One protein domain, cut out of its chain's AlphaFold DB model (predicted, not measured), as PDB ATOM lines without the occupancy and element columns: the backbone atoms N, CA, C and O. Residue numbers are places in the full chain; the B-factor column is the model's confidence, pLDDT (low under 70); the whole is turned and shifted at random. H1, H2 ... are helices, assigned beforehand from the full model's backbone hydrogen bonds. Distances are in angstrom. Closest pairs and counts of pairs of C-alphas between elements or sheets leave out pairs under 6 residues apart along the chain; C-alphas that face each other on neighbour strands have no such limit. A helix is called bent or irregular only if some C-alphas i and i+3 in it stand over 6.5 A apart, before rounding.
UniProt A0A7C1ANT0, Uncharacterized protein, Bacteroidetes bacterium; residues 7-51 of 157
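This is residues 7 to 51 of the 157 residues of an uncharacterized protein of Bacteroidetes bacterium (UniProt A0A7C1ANT0). Two helices meet near their ends as a V, the long H3 making one limb and the shorter H2 the other, and the short helix H1 sits in the mouth of the V, near both limbs. The far end of H3, residues 46 to 50, and the last printed residue, Glu 51, stick out beyond the rest as a free arm. The printed part has 45 residues, with three named helices in the order H1, H2, H3 along the chain, and no named strand; the class is all helix. The whole is only just compact, close to loose, with a radius of gyration of the C-alphas of 11.1 A, and the C-alphas span 33 by 23 by 13 A along their three main axes.

The longest helix is H3, residues 32 to 50, from Gln 32 to Glu 50. Its 19 residues cover 27.5 A from first to last C-alpha, from C-alpha 32 at (189.295, 136.460, 80.126) to C-alpha 50 at (195.997, 118.878, 100.140). Before it comes H2, residues 21 to 30, from Val 21 to Asn 30, whose 10 residues cover 14.3 A. H2 ends with C-alpha 30 at (185.139, 141.432, 81.243). The first helix is H1, residues 7 to 14, from Asp 7 to Asp 14, with 8 residues and 10.3 A from first to last C-alpha. It begins with C-alpha 7 at (198.924, 141.278, 94.500). None of the three helices is bent or irregular.

H3 and H2 touch only at the corner by their link, and only just, with 3 pairs of C-alphas within 8 A. H3 touches H2 with residues 34 to 35 alone. The closest C-alphas of the two helices are those of Leu 28 and Arg 35, 5.6 A apart. Their lines stand at a steep tilt of 62 degrees, and they run opposite ways. Their centres are 16.5 A apart. H1 and H3 are close but not clearly touching, with 1 pair of C-alphas within 8 A, those of Ile 9 and Leu 38 at 6.7 A. These two helices run the same way at a steep tilt of 46 degrees, centre to centre 11.2 A. H1 and H2 are also close but not clearly touching, with 2 pairs of C-alphas within 8 A. The closest C-alphas there are those of Tyr 12 and Val 21, 7.3 A apart. H1 and H2 run opposite ways at a steep tilt of 66 degrees, centre to centre 12.7 A. In H1, H2 and H3 every pair of O of residue i and N of residue i+4 is within hydrogen-bond range.

The two C-alphas farthest apart are those of Asn 30, the last residue of H2, and Glu 51, at 33.5 A. The first and last printed C-alphas, those of Asp 7 and Glu 51, are 23.4 A apart. Residues 46 to 51, of which 46 to 50 belong to H3, stand free. The link from H2 to H3 is tight, with one residue, Cys 31, between them; the link from H1 to H2 is short, with 6 residues, and no link is long. The printed part has no cut between residues 7 and 51; the full chain has 157 residues. The mean pLDDT of the printed part is 85.9, and the model's confidence is under 70 at residues 18 and 51.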
ATOM      1  N   ASP A   7     199.283 140.834  93.150       88.88
ATOM      2  CA  ASP A   7     198.924 141.278  94.500       88.88
ATOM      3  C   ASP A   7     197.407 141.469  94.645       88.88
ATOM      4  O   ASP A   7     196.817 140.979  95.600       88.88
ATOM      5  N   GLU A   8     196.746 142.106  93.670       88.81
ATOM      6  CA  GLU A   8     195.288 142.308  93.684       88.81
ATOM      7  C   GLU A   8     194.519 140.981  93.567       88.81
ATOM      8  O   GLU A   8     193.461 140.808  94.177       88.81
ATOM      9  N   ILE A   9     195.036 140.030  92.780       88.81
ATOM     10  CA  ILE A   9     194.465 138.681  92.660       88.81
ATOM     11  C   ILE A   9     194.629 137.916  93.976       88.81
ATOM     12  O   ILE A   9     193.692 137.236  94.398       88.81
ATOM     13  N   GLN A  10     195.793 138.020  94.614       88.12
ATOM     14  CA  GLN A  10     196.088 137.343  95.870       88.12
ATOM     15  C   GLN A  10     195.283 137.933  97.031       88.12
ATOM     16  O   GLN A  10     194.639 137.187  97.761       88.12
ATOM     17  N   GLU A  11     195.204 139.258  97.141       88.94
ATOM     18  CA  GLU A  11     194.408 139.938  98.165       88.94
ATOM     19  C   GLU A  11     192.913 139.587  98.041       88.94
ATOM     20  O   GLU A  11     192.242 139.341  99.043       88.94
ATOM     21  N   TYR A  12     192.402 139.450  96.809       89.56
ATOM     22  CA  TYR A  12     191.039 138.978  96.548       89.56
ATOM     23  C   TYR A  12     190.796 137.518  96.976       89.56
ATOM     24  O   TYR A  12     189.669 137.165  97.333       89.56
ATOM     25  N   LEU A  13     191.817 136.655  96.912       86.94
ATOM     26  CA  LEU A  13     191.733 135.258  97.352       86.94
ATOM     27  C   LEU A  13     191.857 135.121  98.876       86.94
ATOM     28  O   LEU A  13     191.120 134.326  99.459       86.94
ATOM     29  N   ASP A  14     192.745 135.900  99.497       86.06
ATOM     30  CA  ASP A  14     193.063 135.823 100.928       86.06
ATOM     31  C   ASP A  14     192.002 136.514 101.797       86.06
ATOM     32  O   ASP A  14     191.627 136.006 102.856       86.06
ATOM     33  N   SER A  15     191.499 137.673 101.361       81.94
ATOM     34  CA  SER A  15     190.502 138.445 102.102       81.94
ATOM     35  C   SER A  15     189.540 139.162 101.154       81.94
ATOM     36  O   SER A  15     189.735 140.336 100.816       81.94
ATOM     37  N   PRO A  16     188.441 138.497 100.756       73.44
ATOM     38  CA  PRO A  16     187.428 139.100  99.900       73.44
ATOM     39  C   PRO A  16     186.874 140.406 100.481       73.44
ATOM     40  O   PRO A  16     186.469 141.273  99.732       73.44
ATOM     41  N   GLU A  17     186.870 140.588 101.801       73.81
ATOM     42  CA  GLU A  17     186.335 141.795 102.444       73.81
ATOM     43  C   GLU A  17     187.293 143.000 102.408       73.81
ATOM     44  O   GLU A  17     186.842 144.135 102.561       73.81
ATOM     45  N   ALA A  18     188.597 142.779 102.205       67.19
ATOM     46  CA  ALA A  18     189.611 143.840 102.203       67.19
ATOM     47  C   ALA A  18     189.686 144.597 100.866       67.19
ATOM     48  O   ALA A  18     190.025 145.781 100.835       67.19
ATOM     49  N   VAL A  19     189.327 143.934  99.766       74.81
ATOM     50  CA  VAL A  19     189.374 144.503  98.415       74.81
ATOM     51  C   VAL A  19     187.998 145.025  98.016       74.81
ATOM     52  O   VAL A  19     186.964 144.513  98.440       74.81
ATOM     53  N   ASN A  20     187.945 146.024  97.130       81.06
ATOM     54  CA  ASN A  20     186.695 146.409  96.478       81.06
ATOM     55  C   ASN A  20     186.231 145.287  95.520       81.06
ATOM     56  O   ASN A  20     186.485 145.301  94.309       81.06
ATOM     57  N   VAL A  21     185.553 144.288  96.094       80.69
ATOM     58  CA  VAL A  21     185.039 143.071  95.442       80.69
ATOM     59  C   VAL A  21     184.276 143.397  94.176       80.69
ATOM     60  O   VAL A  21     184.441 142.721  93.163       80.69
ATOM     61  N   GLN A  22     183.467 144.455  94.212       82.44
ATOM     62  CA  GLN A  22     182.606 144.820  93.100       82.44
ATOM     63  C   GLN A  22     183.427 145.192  91.860       82.44
ATOM     64  O   GLN A  22     183.116 144.752  90.751       82.44
ATOM     65  N   THR A  23     184.508 145.957  92.036       85.81
ATOM     66  CA  THR A  23     185.420 146.319  90.942       85.81
ATOM     67  C   THR A  23     186.182 145.119  90.396       85.81
ATOM     68  O   THR A  23     186.243 144.953  89.176       85.81
ATOM     69  N   VAL A  24     186.694 144.243  91.264       88.19
ATOM     70  CA  VAL A  24     187.441 143.046  90.843       88.19
ATOM     71  C   VAL A  24     186.526 142.055  90.122       88.19
ATOM     72  O   VAL A  24     186.867 141.578  89.043       88.19
ATOM     73  N   GLN A  25     185.319 141.803  90.631       88.06
ATOM     74  CA  GLN A  25     184.336 140.937  89.970       88.06
ATOM     75  C   GLN A  25     183.893 141.492  88.614       88.06
ATOM     76  O   GLN A  25     183.806 140.743  87.640       88.06
ATOM     77  N   THR A  26     183.672 142.806  88.522       89.75
ATOM     78  CA  THR A  26     183.347 143.463  87.247       89.75
ATOM     79  C   THR A  26     184.499 143.325  86.252       89.75
ATOM     80  O   THR A  26     184.273 143.048  85.072       89.75
ATOM     81  N   HIS A  27     185.746 143.456  86.711       92.06
ATOM     82  CA  HIS A  27     186.921 143.228  85.876       92.06
ATOM     83  C   HIS A  27     187.002 141.771  85.401       92.06
ATOM     84  O   HIS A  27     187.134 141.517  84.205       92.06
ATOM     85  N   LEU A  28     186.851 140.806  86.308       90.94
ATOM     86  CA  LEU A  28     186.860 139.375  85.996       90.94
ATOM     87  C   LEU A  28     185.716 138.975  85.056       90.94
ATOM     88  O   LEU A  28     185.872 138.047  84.266       90.94
ATOM     89  N   HIS A  29     184.576 139.670  85.066       92.50
ATOM     90  CA  HIS A  29     183.509 139.430  84.092       92.50
ATOM     91  C   HIS A  29     183.917 139.831  82.664       92.50
ATOM     92  O   HIS A  29     183.535 139.171  81.696       92.50
ATOM     93  N   ASN A  30     184.767 140.849  82.531       92.56
ATOM     94  CA  ASN A  30     185.139 141.432  81.243       92.56
ATOM     95  C   ASN A  30     186.525 140.997  80.733       92.56
ATOM     96  O   ASN A  30     186.785 141.083  79.536       92.56
ATOM     97  N   CYS A  31     187.411 140.495  81.599       94.69
ATOM     98  CA  CYS A  31     188.768 140.095  81.234       94.69
ATOM     99  C   CYS A  31     188.971 138.576  81.332       94.69
ATOM    100  O   CYS A  31     189.106 138.009  82.417       94.69
ATOM    101  N   GLN A  32     189.052 137.904  80.180       94.00
ATOM    102  CA  GLN A  32     189.295 136.460  80.126       94.00
ATOM    103  C   GLN A  32     190.664 136.062  80.698       94.00
ATOM    104  O   GLN A  32     190.755 135.044  81.380       94.00
ATOM    105  N   GLN A  33     191.705 136.860  80.453       92.75
ATOM    106  CA  GLN A  33     193.065 136.562  80.908       92.75
ATOM    107  C   GLN A  33     193.159 136.540  82.440       92.75
ATOM    108  O   GLN A  33     193.644 135.567  83.012       92.75
ATOM    109  N   CYS A  34     192.589 137.543  83.117       93.62
ATOM    110  CA  CYS A  34     192.569 137.583  84.581       93.62
ATOM    111  C   CYS A  34     191.729 136.443  85.187       93.62
ATOM    112  O   CYS A  34     192.082 135.922  86.241       93.62
ATOM    113  N   ARG A  35     190.666 135.975  84.511       93.88
ATOM    114  CA  ARG A  35     189.929 134.768  84.947       93.88
ATOM    115  C   ARG A  35     190.769 133.499  84.868       93.88
ATOM    116  O   ARG A  35     190.690 132.659  85.763       93.88
ATOM    117  N   GLN A  36     191.530 133.339  83.786       93.50
ATOM    118  CA  GLN A  36     192.418 132.188  83.622       93.50
ATOM    119  C   GLN A  36     193.490 132.187  84.711       93.50
ATOM    120  O   GLN A  36     193.691 131.167  85.362       93.50
ATOM    121  N   GLN A  37     194.086 133.348  84.982       92.56
ATOM    122  CA  GLN A  37     195.071 133.514  86.045       92.56
ATOM    123  C   GLN A  37     194.485 133.211  87.431       92.56
ATOM    124  O   GLN A  37     195.038 132.391  88.156       92.56
ATOM    125  N   LEU A  38     193.308 133.749  87.763       92.25
ATOM    126  CA  LEU A  38     192.612 133.433  89.018       92.25
ATOM    127  C   LEU A  38     192.334 131.928  89.174       92.25
ATOM    128  O   LEU A  38     192.418 131.382  90.272       92.25
ATOM    129  N   THR A  39     191.998 131.245  88.077       93.06
ATOM    130  CA  THR A  39     191.752 129.795  88.087       93.06
ATOM    131  C   THR A  39     193.030 129.019  88.398       93.06
ATOM    132  O   THR A  39     192.985 128.090  89.201       93.06
ATOM    133  N   LEU A  40     194.166 129.425  87.823       91.62
ATOM    134  CA  LEU A  40     195.472 128.831  88.118       91.62
ATOM    135  C   LEU A  40     195.855 129.019  89.587       91.62
ATOM    136  O   LEU A  40     196.240 128.053  90.237       91.62
ATOM    137  N   TYR A  41     195.675 130.223  90.139       91.12
ATOM    138  CA  TYR A  41     195.935 130.472  91.560       91.12
ATOM    139  C   TYR A  41     195.087 129.559  92.451       91.12
ATOM    140  O   TYR A  41     195.614 128.917  93.354       91.12
ATOM    141  N   ARG A  42     193.786 129.416  92.163       89.75
ATOM    142  CA  ARG A  42     192.905 128.503  92.913       89.75
ATOM    143  C   ARG A  42     193.351 127.045  92.839       89.75
ATOM    144  O   ARG A  42     193.255 126.351  93.844       89.75
ATOM    145  N   GLN A  43     193.838 126.590  91.684       89.06
ATOM    146  CA  GLN A  43     194.371 125.234  91.524       89.06
ATOM    147  C   GLN A  43     195.639 125.021  92.357       89.06
ATOM    148  O   GLN A  43     195.772 123.994  93.017       89.06
ATOM    149  N   VAL A  44     196.547 125.999  92.371       85.12
ATOM    150  CA  VAL A  44     197.746 125.951  93.218       85.12
ATOM    151  C   VAL A  44     197.348 125.884  94.691       85.12
ATOM    152  O   VAL A  44     197.806 124.994  95.401       85.12
ATOM    153  N   PHE A  45     196.434 126.748  95.137       82.50
ATOM    154  CA  PHE A  45     195.948 126.725  96.515       82.50
ATOM    155  C   PHE A  45     195.251 125.412  96.884       82.50
ATOM    156  O   PHE A  45     195.473 124.919  97.983       82.50
ATOM    157  N   SER A  46     194.469 124.798  95.988       83.69
ATOM    158  CA  SER A  46     193.857 123.493  96.282       83.69
ATOM    159  C   SER A  46     194.894 122.389  96.483       83.69
ATOM    160  O   SER A  46     194.735 121.576  97.382       83.69
ATOM    161  N   VAL A  47     195.979 122.400  95.701       82.00
ATOM    162  CA  VAL A  47     197.076 121.432  95.853       82.00
ATOM    163  C   VAL A  47     197.831 121.676  97.161       82.00
ATOM    164  O   VAL A  47     198.151 120.726  97.863       82.00
ATOM    165  N   LEU A  48     198.069 122.940  97.525       75.75
ATOM    166  CA  LEU A  48     198.742 123.303  98.777       75.75
ATOM    167  C   LEU A  48     197.908 122.988 100.028       75.75
ATOM    168  O   LEU A  48     198.478 122.690 101.070       75.75
ATOM    169  N   ILE A  49     196.575 123.035  99.942       75.50
ATOM    170  CA  ILE A  49     195.676 122.618 101.035       75.50
ATOM    171  C   ILE A  49     195.673 121.088 101.200       75.50
ATOM    172  O   ILE A  49     195.473 120.589 102.303       75.50
ATOM    173  N   GLU A  50     195.882 120.341 100.113       70.25
ATOM    174  CA  GLU A  50     195.997 118.878 100.140       70.25
ATOM    175  C   GLU A  50     197.364 118.389 100.639       70.25
ATOM    176  O   GLU A  50     197.496 117.217 101.010       70.25
ATOM    177  N   GLU A  51     198.379 119.258 100.684       67.31
ATOM    178  CA  GLU A  51     199.619 118.926 101.375       67.31
ATOM    179  C   GLU A  51     199.324 118.728 102.867       67.31
ATOM    180  O   GLU A  51     198.596 119.521 103.468       67.31
TER     181      GLU A  51